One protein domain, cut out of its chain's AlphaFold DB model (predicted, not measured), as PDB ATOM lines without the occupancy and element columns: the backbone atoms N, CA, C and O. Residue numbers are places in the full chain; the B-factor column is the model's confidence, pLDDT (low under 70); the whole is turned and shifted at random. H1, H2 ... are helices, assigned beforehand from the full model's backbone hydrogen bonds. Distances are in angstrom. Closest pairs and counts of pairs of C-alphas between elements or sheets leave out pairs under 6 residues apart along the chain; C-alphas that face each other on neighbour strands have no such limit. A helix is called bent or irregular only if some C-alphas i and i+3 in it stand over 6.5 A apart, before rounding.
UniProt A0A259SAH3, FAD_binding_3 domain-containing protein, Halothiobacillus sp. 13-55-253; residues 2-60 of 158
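What this domain is: This is residues 2 to 60 of the 158 residues of the protein "FAD_binding_3 domain-containing protein" of Halothiobacillus sp. 13-55-253 (UniProt A0A259SAH3). With little regular structure, this is a loose frame of loops, with two short helices, H2 and H1, making a bent corner on one side of it. Two long stretches with no named element, residues 2 to 19 before H1 and residues 42 to 60 after H2, make up most of the rest, and the first printed residues trail off at one end of the long axis. Printed are 59 residues with two named helices, H1 then H2, and no named strand; the class is all helix, though only 19 residues are in named elements. The whole is only just loose, close to compact, with a radius of gyration of the C-alphas of 12.6 A, and elongated, spanning 43 by 22 by 19 A.

Where its parts are: H2, residues 31 to 41, is 15.1 A long and ends at C-alpha 41 (189.363, 258.572, 255.562). H1, residues 20 to 27, is 10.5 A long and begins at C-alpha 20 (190.925, 270.817, 268.572).

How they stand to each other: H2 and H1 are close but not clearly touching; their closest C-alphas, of Ile 34 and Arg 26, are 7.4 A apart. They run opposite ways at a steep tilt of 55 degrees. In H1 and H2 every O i to N i+4 pair is within hydrogen-bond range.

The domain as a whole: The C-alphas farthest apart, of Ala 2 and Asp 21, are 43.0 A apart. The printed part has no cut, and the link from H1 to H2 is tight. Residues 2 to 13 have pLDDT under 70.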
ATOM      1  N   ALA A   2     190.300 233.438 248.364       26.02
ATOM      2  CA  ALA A   2     189.680 233.445 249.688       26.02
ATOM      3  C   ALA A   2     189.164 234.867 249.929       26.02
ATOM      4  O   ALA A   2     189.942 235.789 250.169       26.02
ATOM      5  N   ALA A   3     187.858 235.057 249.748       29.86
ATOM      6  CA  ALA A   3     187.181 236.308 250.041       29.86
ATOM      7  C   ALA A   3     187.015 236.406 251.563       29.86
ATOM      8  O   ALA A   3     186.111 235.807 252.138       29.86
ATOM      9  N   ILE A   4     187.924 237.122 252.224       39.97
ATOM     10  CA  ILE A   4     187.717 237.550 253.607       39.97
ATOM     11  C   ILE A   4     186.687 238.676 253.539       39.97
ATOM     12  O   ILE A   4     186.965 239.751 253.015       39.97
ATOM     13  N   HIS A   5     185.479 238.388 254.008       40.91
ATOM     14  CA  HIS A   5     184.381 239.337 254.157       40.91
ATOM     15  C   HIS A   5     184.829 240.410 255.174       40.91
ATOM     16  O   HIS A   5     184.899 240.141 256.372       40.91
ATOM     17  N   ARG A   6     185.256 241.588 254.701       56.94
ATOM     18  CA  ARG A   6     185.925 242.606 255.530       56.94
ATOM     19  C   ARG A   6     184.896 243.443 256.293       56.94
ATOM     20  O   ARG A   6     184.363 244.413 255.766       56.94
ATOM     21  N   SER A   7     184.625 243.077 257.539       60.44
ATOM     22  CA  SER A   7     183.995 243.965 258.523       60.44
ATOM     23  C   SER A   7     185.007 244.312 259.602       60.44
ATOM     24  O   SER A   7     185.751 243.427 260.033       60.44
ATOM     25  N   TRP A   8     185.003 245.564 260.059       65.19
ATOM     26  CA  TRP A   8     185.812 245.971 261.204       65.19
ATOM     27  C   TRP A   8     185.490 245.071 262.413       65.19
ATOM     28  O   TRP A   8     184.305 244.860 262.698       65.19
ATOM     29  N   PRO A   9     186.486 244.491 263.110       66.31
ATOM     30  CA  PRO A   9     186.203 243.600 264.225       66.31
ATOM     31  C   PRO A   9     185.465 244.341 265.354       66.31
ATOM     32  O   PRO A   9     185.827 245.477 265.679       66.31
ATOM     33  N   PRO A  10     184.447 243.719 265.973       63.03
ATOM     34  CA  PRO A  10     183.691 244.353 267.046       63.03
ATOM     35  C   PRO A  10     184.601 244.661 268.241       63.03
ATOM     36  O   PRO A  10     185.498 243.887 268.575       63.03
ATOM     37  N   GLY A  11     184.368 245.808 268.881       64.56
ATOM     38  CA  GLY A  11     185.111 246.238 270.068       64.56
ATOM     39  C   GLY A  11     186.508 246.819 269.812       64.56
ATOM     40  O   GLY A  11     187.165 247.213 270.775       64.56
ATOM     41  N   ILE A  12     186.979 246.917 268.560       63.66
ATOM     42  CA  ILE A  12     188.240 247.613 268.258       63.66
ATOM     43  C   ILE A  12     187.979 249.123 268.128       63.66
ATOM     44  O   ILE A  12     187.214 249.526 267.248       63.66
ATOM     45  N   PRO A  13     188.627 249.981 268.939       65.12
ATOM     46  CA  PRO A  13     188.475 251.425 268.821       65.12
ATOM     47  C   PRO A  13     189.186 251.962 267.572       65.12
ATOM     48  O   PRO A  13     190.335 251.615 267.299       65.12
ATOM     49  N   ALA A  14     188.528 252.869 266.851       72.69
ATOM     50  CA  ALA A  14     189.177 253.708 265.848       72.69
ATOM     51  C   ALA A  14     189.747 254.963 266.530       72.69
ATOM     52  O   ALA A  14     189.039 255.645 267.273       72.69
ATOM     53  N   LEU A  15     191.025 255.271 266.286       71.00
ATOM     54  CA  LEU A  15     191.699 256.457 266.822       71.00
ATOM     55  C   LEU A  15     192.172 257.351 265.674       71.00
ATOM     56  O   LEU A  15     192.806 256.874 264.737       71.00
ATOM     57  N   GLY A  16     191.878 258.645 265.768       74.19
ATOM     58  CA  GLY A  16     192.307 259.663 264.812       74.19
ATOM     59  C   GLY A  16     192.793 260.923 265.523       74.19
ATOM     60  O   GLY A  16     192.463 261.158 266.687       74.19
ATOM     61  N   TYR A  17     193.576 261.734 264.815       79.12
ATOM     62  CA  TYR A  17     194.168 262.967 265.331       79.12
ATOM     63  C   TYR A  17     193.805 264.139 264.429       79.12
ATOM     64  O   TYR A  17     193.856 264.011 263.209       79.12
ATOM     65  N   ASP A  18     193.452 265.276 265.025       83.19
ATOM     66  CA  ASP A  18     193.197 266.517 264.295       83.19
ATOM     67  C   ASP A  18     193.258 267.733 265.240       83.19
ATOM     68  O   ASP A  18     193.419 267.590 266.455       83.19
ATOM     69  N   GLN A  19     193.111 268.931 264.679       83.81
ATOM     70  CA  GLN A  19     192.975 270.189 265.396       83.81
ATOM     71  C   GLN A  19     191.767 270.175 266.335       83.81
ATOM     72  O   GLN A  19     190.701 269.648 266.014       83.81
ATOM     73  N   VAL A  20     191.926 270.818 267.494       83.75
ATOM     74  CA  VAL A  20     190.925 270.817 268.572       83.75
ATOM     75  C   VAL A  20     189.556 271.291 268.086       83.75
ATOM     76  O   VAL A  20     188.548 270.675 268.429       83.75
ATOM     77  N   ASP A  21     189.507 272.347 267.278       87.81
ATOM     78  CA  ASP A  21     188.237 272.895 266.799       87.81
ATOM     79  C   ASP A  21     187.566 271.973 265.777       87.81
ATOM     80  O   ASP A  21     186.368 271.723 265.884       87.81
ATOM     81  N   ALA A  22     188.339 271.354 264.880       86.56
ATOM     82  CA  ALA A  22     187.823 270.357 263.944       86.56
ATOM     83  C   ALA A  22     187.249 269.129 264.675       86.56
ATOM     84  O   ALA A  22     186.187 268.626 264.311       86.56
ATOM     85  N   VAL A  23     187.905 268.674 265.751       87.12
ATOM     86  CA  VAL A  23     187.402 267.576 266.593       87.12
ATOM     87  C   VAL A  23     186.117 267.972 267.318       87.12
ATOM     88  O   VAL A  23     185.177 267.182 267.334       87.12
ATOM     89  N   LYS A  24     186.043 269.185 267.882       87.75
ATOM     90  CA  LYS A  24     184.820 269.687 268.532       87.75
ATOM     91  C   LYS A  24     183.652 269.747 267.555       87.75
ATOM     92  O   LYS A  24     182.574 269.277 267.895       87.75
ATOM     93  N   THR A  25     183.874 270.268 266.347       89.88
ATOM     94  CA  THR A  25     182.850 270.308 265.296       89.88
ATOM     95  C   THR A  25     182.406 268.904 264.904       89.88
ATOM     96  O   THR A  25     181.215 268.628 264.872       89.88
ATOM     97  N   ARG A  26     183.332 267.968 264.673       88.69
ATOM     98  CA  ARG A  26     182.956 266.583 264.340       88.69
ATOM     99  C   ARG A  26     182.272 265.844 265.477       88.69
ATOM    100  O   ARG A  26     181.521 264.910 265.233       88.69
ATOM    101  N   HIS A  27     182.506 266.242 266.723       89.12
ATOM    102  CA  HIS A  27     181.817 265.641 267.855       89.12
ATOM    103  C   HIS A  27     180.324 266.003 267.895       89.12
ATOM    104  O   HIS A  27     179.558 265.288 268.538       89.12
ATOM    105  N   THR A  28     179.900 267.062 267.191       92.62
ATOM    106  CA  THR A  28     178.481 267.420 267.040       92.62
ATOM    107  C   THR A  28     177.807 266.762 265.835       92.62
ATOM    108  O   THR A  28     176.615 266.975 265.642       92.62
ATOM    109  N   TRP A  29     178.543 266.006 265.012       93.81
ATOM    110  CA  TRP A  29     177.995 265.307 263.846       93.81
ATOM    111  C   TRP A  29     177.143 264.095 264.243       93.81
ATOM    112  O   TRP A  29     177.363 263.473 265.292       93.81
ATOM    113  N   SER A  30     176.204 263.722 263.376       94.19
ATOM    114  CA  SER A  30     175.445 262.478 263.503       94.19
ATOM    115  C   SER A  30     176.329 261.244 263.276       94.19
ATOM    116  O   SER A  30     177.471 261.323 262.811       94.19
ATOM    117  N   ASP A  31     175.811 260.072 263.640       91.62
ATOM    118  CA  ASP A  31     176.439 258.778 263.357       91.62
ATOM    119  C   ASP A  31     176.649 258.560 261.864       91.62
ATOM    120  O   ASP A  31     177.741 258.170 261.458       91.62
ATOM    121  N   GLU A  32     175.663 258.894 261.040       91.75
ATOM    122  CA  GLU A  32     175.745 258.770 259.587       91.75
ATOM    123  C   GLU A  32     176.842 259.664 258.996       91.75
ATOM    124  O   GLU A  32     177.628 259.215 258.158       91.75
ATOM    125  N   GLU A  33     176.934 260.913 259.458       93.06
ATOM    126  CA  GLU A  33     177.955 261.865 259.013       93.06
ATOM    127  C   GLU A  33     179.368 261.371 259.351       93.06
ATOM    128  O   GLU A  33     180.269 261.409 258.509       93.06
ATOM    129  N   ILE A  34     179.566 260.844 260.564       89.62
ATOM    130  CA  ILE A  34     180.862 260.301 260.981       89.62
ATOM    131  C   ILE A  34     181.193 259.024 260.218       89.62
ATOM    132  O   ILE A  34     182.316 258.899 259.741       89.62
ATOM    133  N   LEU A  35     180.255 258.088 260.065       89.56
ATOM    134  CA  LEU A  35     180.488 256.847 259.320       89.56
ATOM    135  C   LEU A  35     180.871 257.129 257.861       89.56
ATOM    136  O   LEU A  35     181.815 256.525 257.349       89.56
ATOM    137  N   SER A  36     180.216 258.102 257.224       89.81
ATOM    138  CA  SER A  36     180.566 258.566 255.877       89.81
ATOM    139  C   SER A  36     181.984 259.158 255.819       89.81
ATOM    140  O   SER A  36     182.796 258.799 254.958       89.81
ATOM    141  N   ALA A  37     182.342 260.010 256.784       87.94
ATOM    142  CA  ALA A  37     183.689 260.570 256.873       87.94
ATOM    143  C   ALA A  37     184.758 259.494 257.151       87.94
ATOM    144  O   ALA A  37     185.848 259.530 256.580       87.94
ATOM    145  N   LEU A  38     184.456 258.499 257.986       85.81
ATOM    146  CA  LEU A  38     185.356 257.380 258.264       85.81
ATOM    147  C   LEU A  38     185.573 256.511 257.021       85.81
ATOM    148  O   LEU A  38     186.714 256.154 256.741       85.81
ATOM    149  N   ALA A  39     184.520 256.234 256.246       84.94
ATOM    150  CA  ALA A  39     184.605 255.445 255.015       84.94
ATOM    151  C   ALA A  39     185.491 256.094 253.937       84.94
ATOM    152  O   ALA A  39     186.079 255.393 253.118       84.94
ATOM    153  N   THR A  40     185.601 257.426 253.941       85.06
ATOM    154  CA  THR A  40     186.482 258.172 253.026       85.06
ATOM    155  C   THR A  40     187.897 258.368 253.574       85.06
ATOM    156  O   THR A  40     188.836 258.523 252.797       85.06
ATOM    157  N   THR A  41     188.067 258.350 254.900       84.19
ATOM    158  CA  THR A  41     189.363 258.572 255.562       84.19
ATOM    159  C   THR A  41     190.171 257.284 255.721       84.19
ATOM    160  O   THR A  41     191.396 257.303 255.603       84.19
ATOM    161  N   PHE A  42     189.508 256.166 256.023       80.31
ATOM    162  CA  PHE A  42     190.168 254.890 256.280       80.31
ATOM    163  C   PHE A  42     190.282 254.040 255.007       80.31
ATOM    164  O   PHE A  42     189.361 254.024 254.190       80.31
ATOM    165  N   PRO A  43     191.387 253.291 254.836       79.62
ATOM    166  CA  PRO A  43     191.531 252.363 253.721       79.62
ATOM    167  C   PRO A  43     190.434 251.289 253.729       79.62
ATOM    168  O   PRO A  43     190.106 250.728 254.781       79.62
ATOM    169  N   ALA A  44     189.918 250.945 252.547       78.50
ATOM    170  CA  ALA A  44     188.878 249.926 252.378       78.50
ATOM    171  C   ALA A  44     189.308 248.536 252.893       78.50
ATOM    172  O   ALA A  44     188.479 247.671 253.186       78.50
ATOM    173  N   GLU A  45     190.615 248.308 253.045       79.81
ATOM    174  CA  GLU A  45     191.199 247.076 253.553       79.81
ATOM    175  C   GLU A  45     190.783 246.740 254.985       79.81
ATOM    176  O   GLU A  45     190.845 245.570 255.371       79.81
ATOM    177  N   LEU A  46     190.373 247.743 255.755       75.31
ATOM    178  CA  LEU A  46     189.960 247.600 257.145       75.31
ATOM    179  C   LEU A  46     188.501 247.135 257.293       75.31
ATOM    180  O   LEU A  46     188.078 246.755 258.386       75.31
ATOM    181  N   GLY A  47     187.764 247.088 256.183       80.69
ATOM    182  CA  GLY A  47     186.362 246.708 256.154       80.69
ATOM    183  C   GLY A  47     185.418 247.840 256.534       80.69
ATOM    184  O   GLY A  47     185.822 248.946 256.877       80.69
ATOM    185  N   GLU A  48     184.126 247.543 256.451       82.25
ATOM    186  CA  GLU A  48     183.074 248.502 256.779       82.25
ATOM    187  C   GLU A  48     182.939 248.672 258.301       82.25
ATOM    188  O   GLU A  48     182.850 247.685 259.045       82.25
ATOM    189  N   ILE A  49     182.888 249.928 258.753       83.25
ATOM    190  CA  ILE A  49     182.513 250.298 260.121       83.25
ATOM    191  C   ILE A  49     180.991 250.428 260.148       83.25
ATOM    192  O   ILE A  49     180.430 251.296 259.490       83.25
ATOM    193  N   LYS A  50     180.320 249.544 260.887       84.56
ATOM    194  CA  LYS A  50     178.853 249.407 260.830       84.56
ATOM    195  C   LYS A  50     178.096 250.237 261.859       84.56
ATOM    196  O   LYS A  50     176.905 250.469 261.693       84.56
ATOM    197  N   ALA A  51     178.755 250.607 262.952       85.81
ATOM    198  CA  ALA A  51     178.124 251.294 264.068       85.81
ATOM    199  C   ALA A  51     179.170 252.003 264.926       85.81
ATOM    200  O   ALA A  51     180.339 251.610 264.958       85.81
ATOM    201  N   ILE A  52     178.722 253.019 265.660       88.25
ATOM    202  CA  ILE A  52     179.515 253.720 266.663       88.25
ATOM    203  C   ILE A  52     178.877 253.440 268.024       88.25
ATOM    204  O   ILE A  52     177.762 253.863 268.295       88.25
ATOM    205  N   GLU A  53     179.580 252.721 268.895       87.81
ATOM    206  CA  GLU A  53     179.054 252.405 270.232       87.81
ATOM    207  C   GLU A  53     179.251 253.564 271.213       87.81
ATOM    208  O   GLU A  53     178.402 253.842 272.061       87.81
ATOM    209  N   ARG A  54     180.409 254.227 271.129       86.25
ATOM    210  CA  ARG A  54     180.822 255.314 272.019       86.25
ATOM    211  C   ARG A  54     181.746 256.282 271.302       86.25
ATOM    212  O   ARG A  54     182.496 255.901 270.407       86.25
ATOM    213  N   ARG A  55     181.730 257.533 271.759       87.06
ATOM    214  CA  ARG A  55     182.589 258.607 271.258       87.06
ATOM    215  C   ARG A  55     183.256 259.320 272.414       87.06
ATOM    216  O   ARG A  55     182.654 259.513 273.465       87.06
ATOM    217  N   GLY A  56     184.479 259.758 272.183       86.38
ATOM    218  CA  GLY A  56     185.207 260.608 273.104       86.38
ATOM    219  C   GLY A  56     186.307 261.336 272.359       86.38
ATOM    220  O   GLY A  56     186.772 260.879 271.315       86.38
ATOM    221  N   TYR A  57     186.717 262.474 272.899       86.50
ATOM    222  CA  TYR A  57     187.905 263.168 272.441       86.50
ATOM    223  C   TYR A  57     188.683 263.689 273.641       86.50
ATOM    224  O   TYR A  57     188.112 264.054 274.668       86.50
ATOM    225  N   PHE A  58     190.001 263.729 273.492       80.69
ATOM    226  CA  PHE A  58     190.912 264.165 274.539       80.69
ATOM    227  C   PHE A  58     191.938 265.106 273.907       80.69
ATOM    228  O   PHE A  58     192.535 264.742 272.890       80.69
ATOM    229  N   PRO A  59     192.147 266.318 274.450       75.50
ATOM    230  CA  PRO A  59     193.176 267.203 273.932       75.50
ATOM    231  C   PRO A  59     194.545 266.560 274.150       75.50
ATOM    232  O   PRO A  59     194.897 266.188 275.269       75.50
ATOM    233  N   ILE A  60     195.337 266.468 273.088       71.31
ATOM    234  CA  ILE A  60     196.708 265.980 273.188       71.31
ATOM    235  C   ILE A  60     197.545 267.065 273.851       71.31
ATOM    236  O   ILE A  60     197.702 268.165 273.321       71.31
TER     237      ILE A  60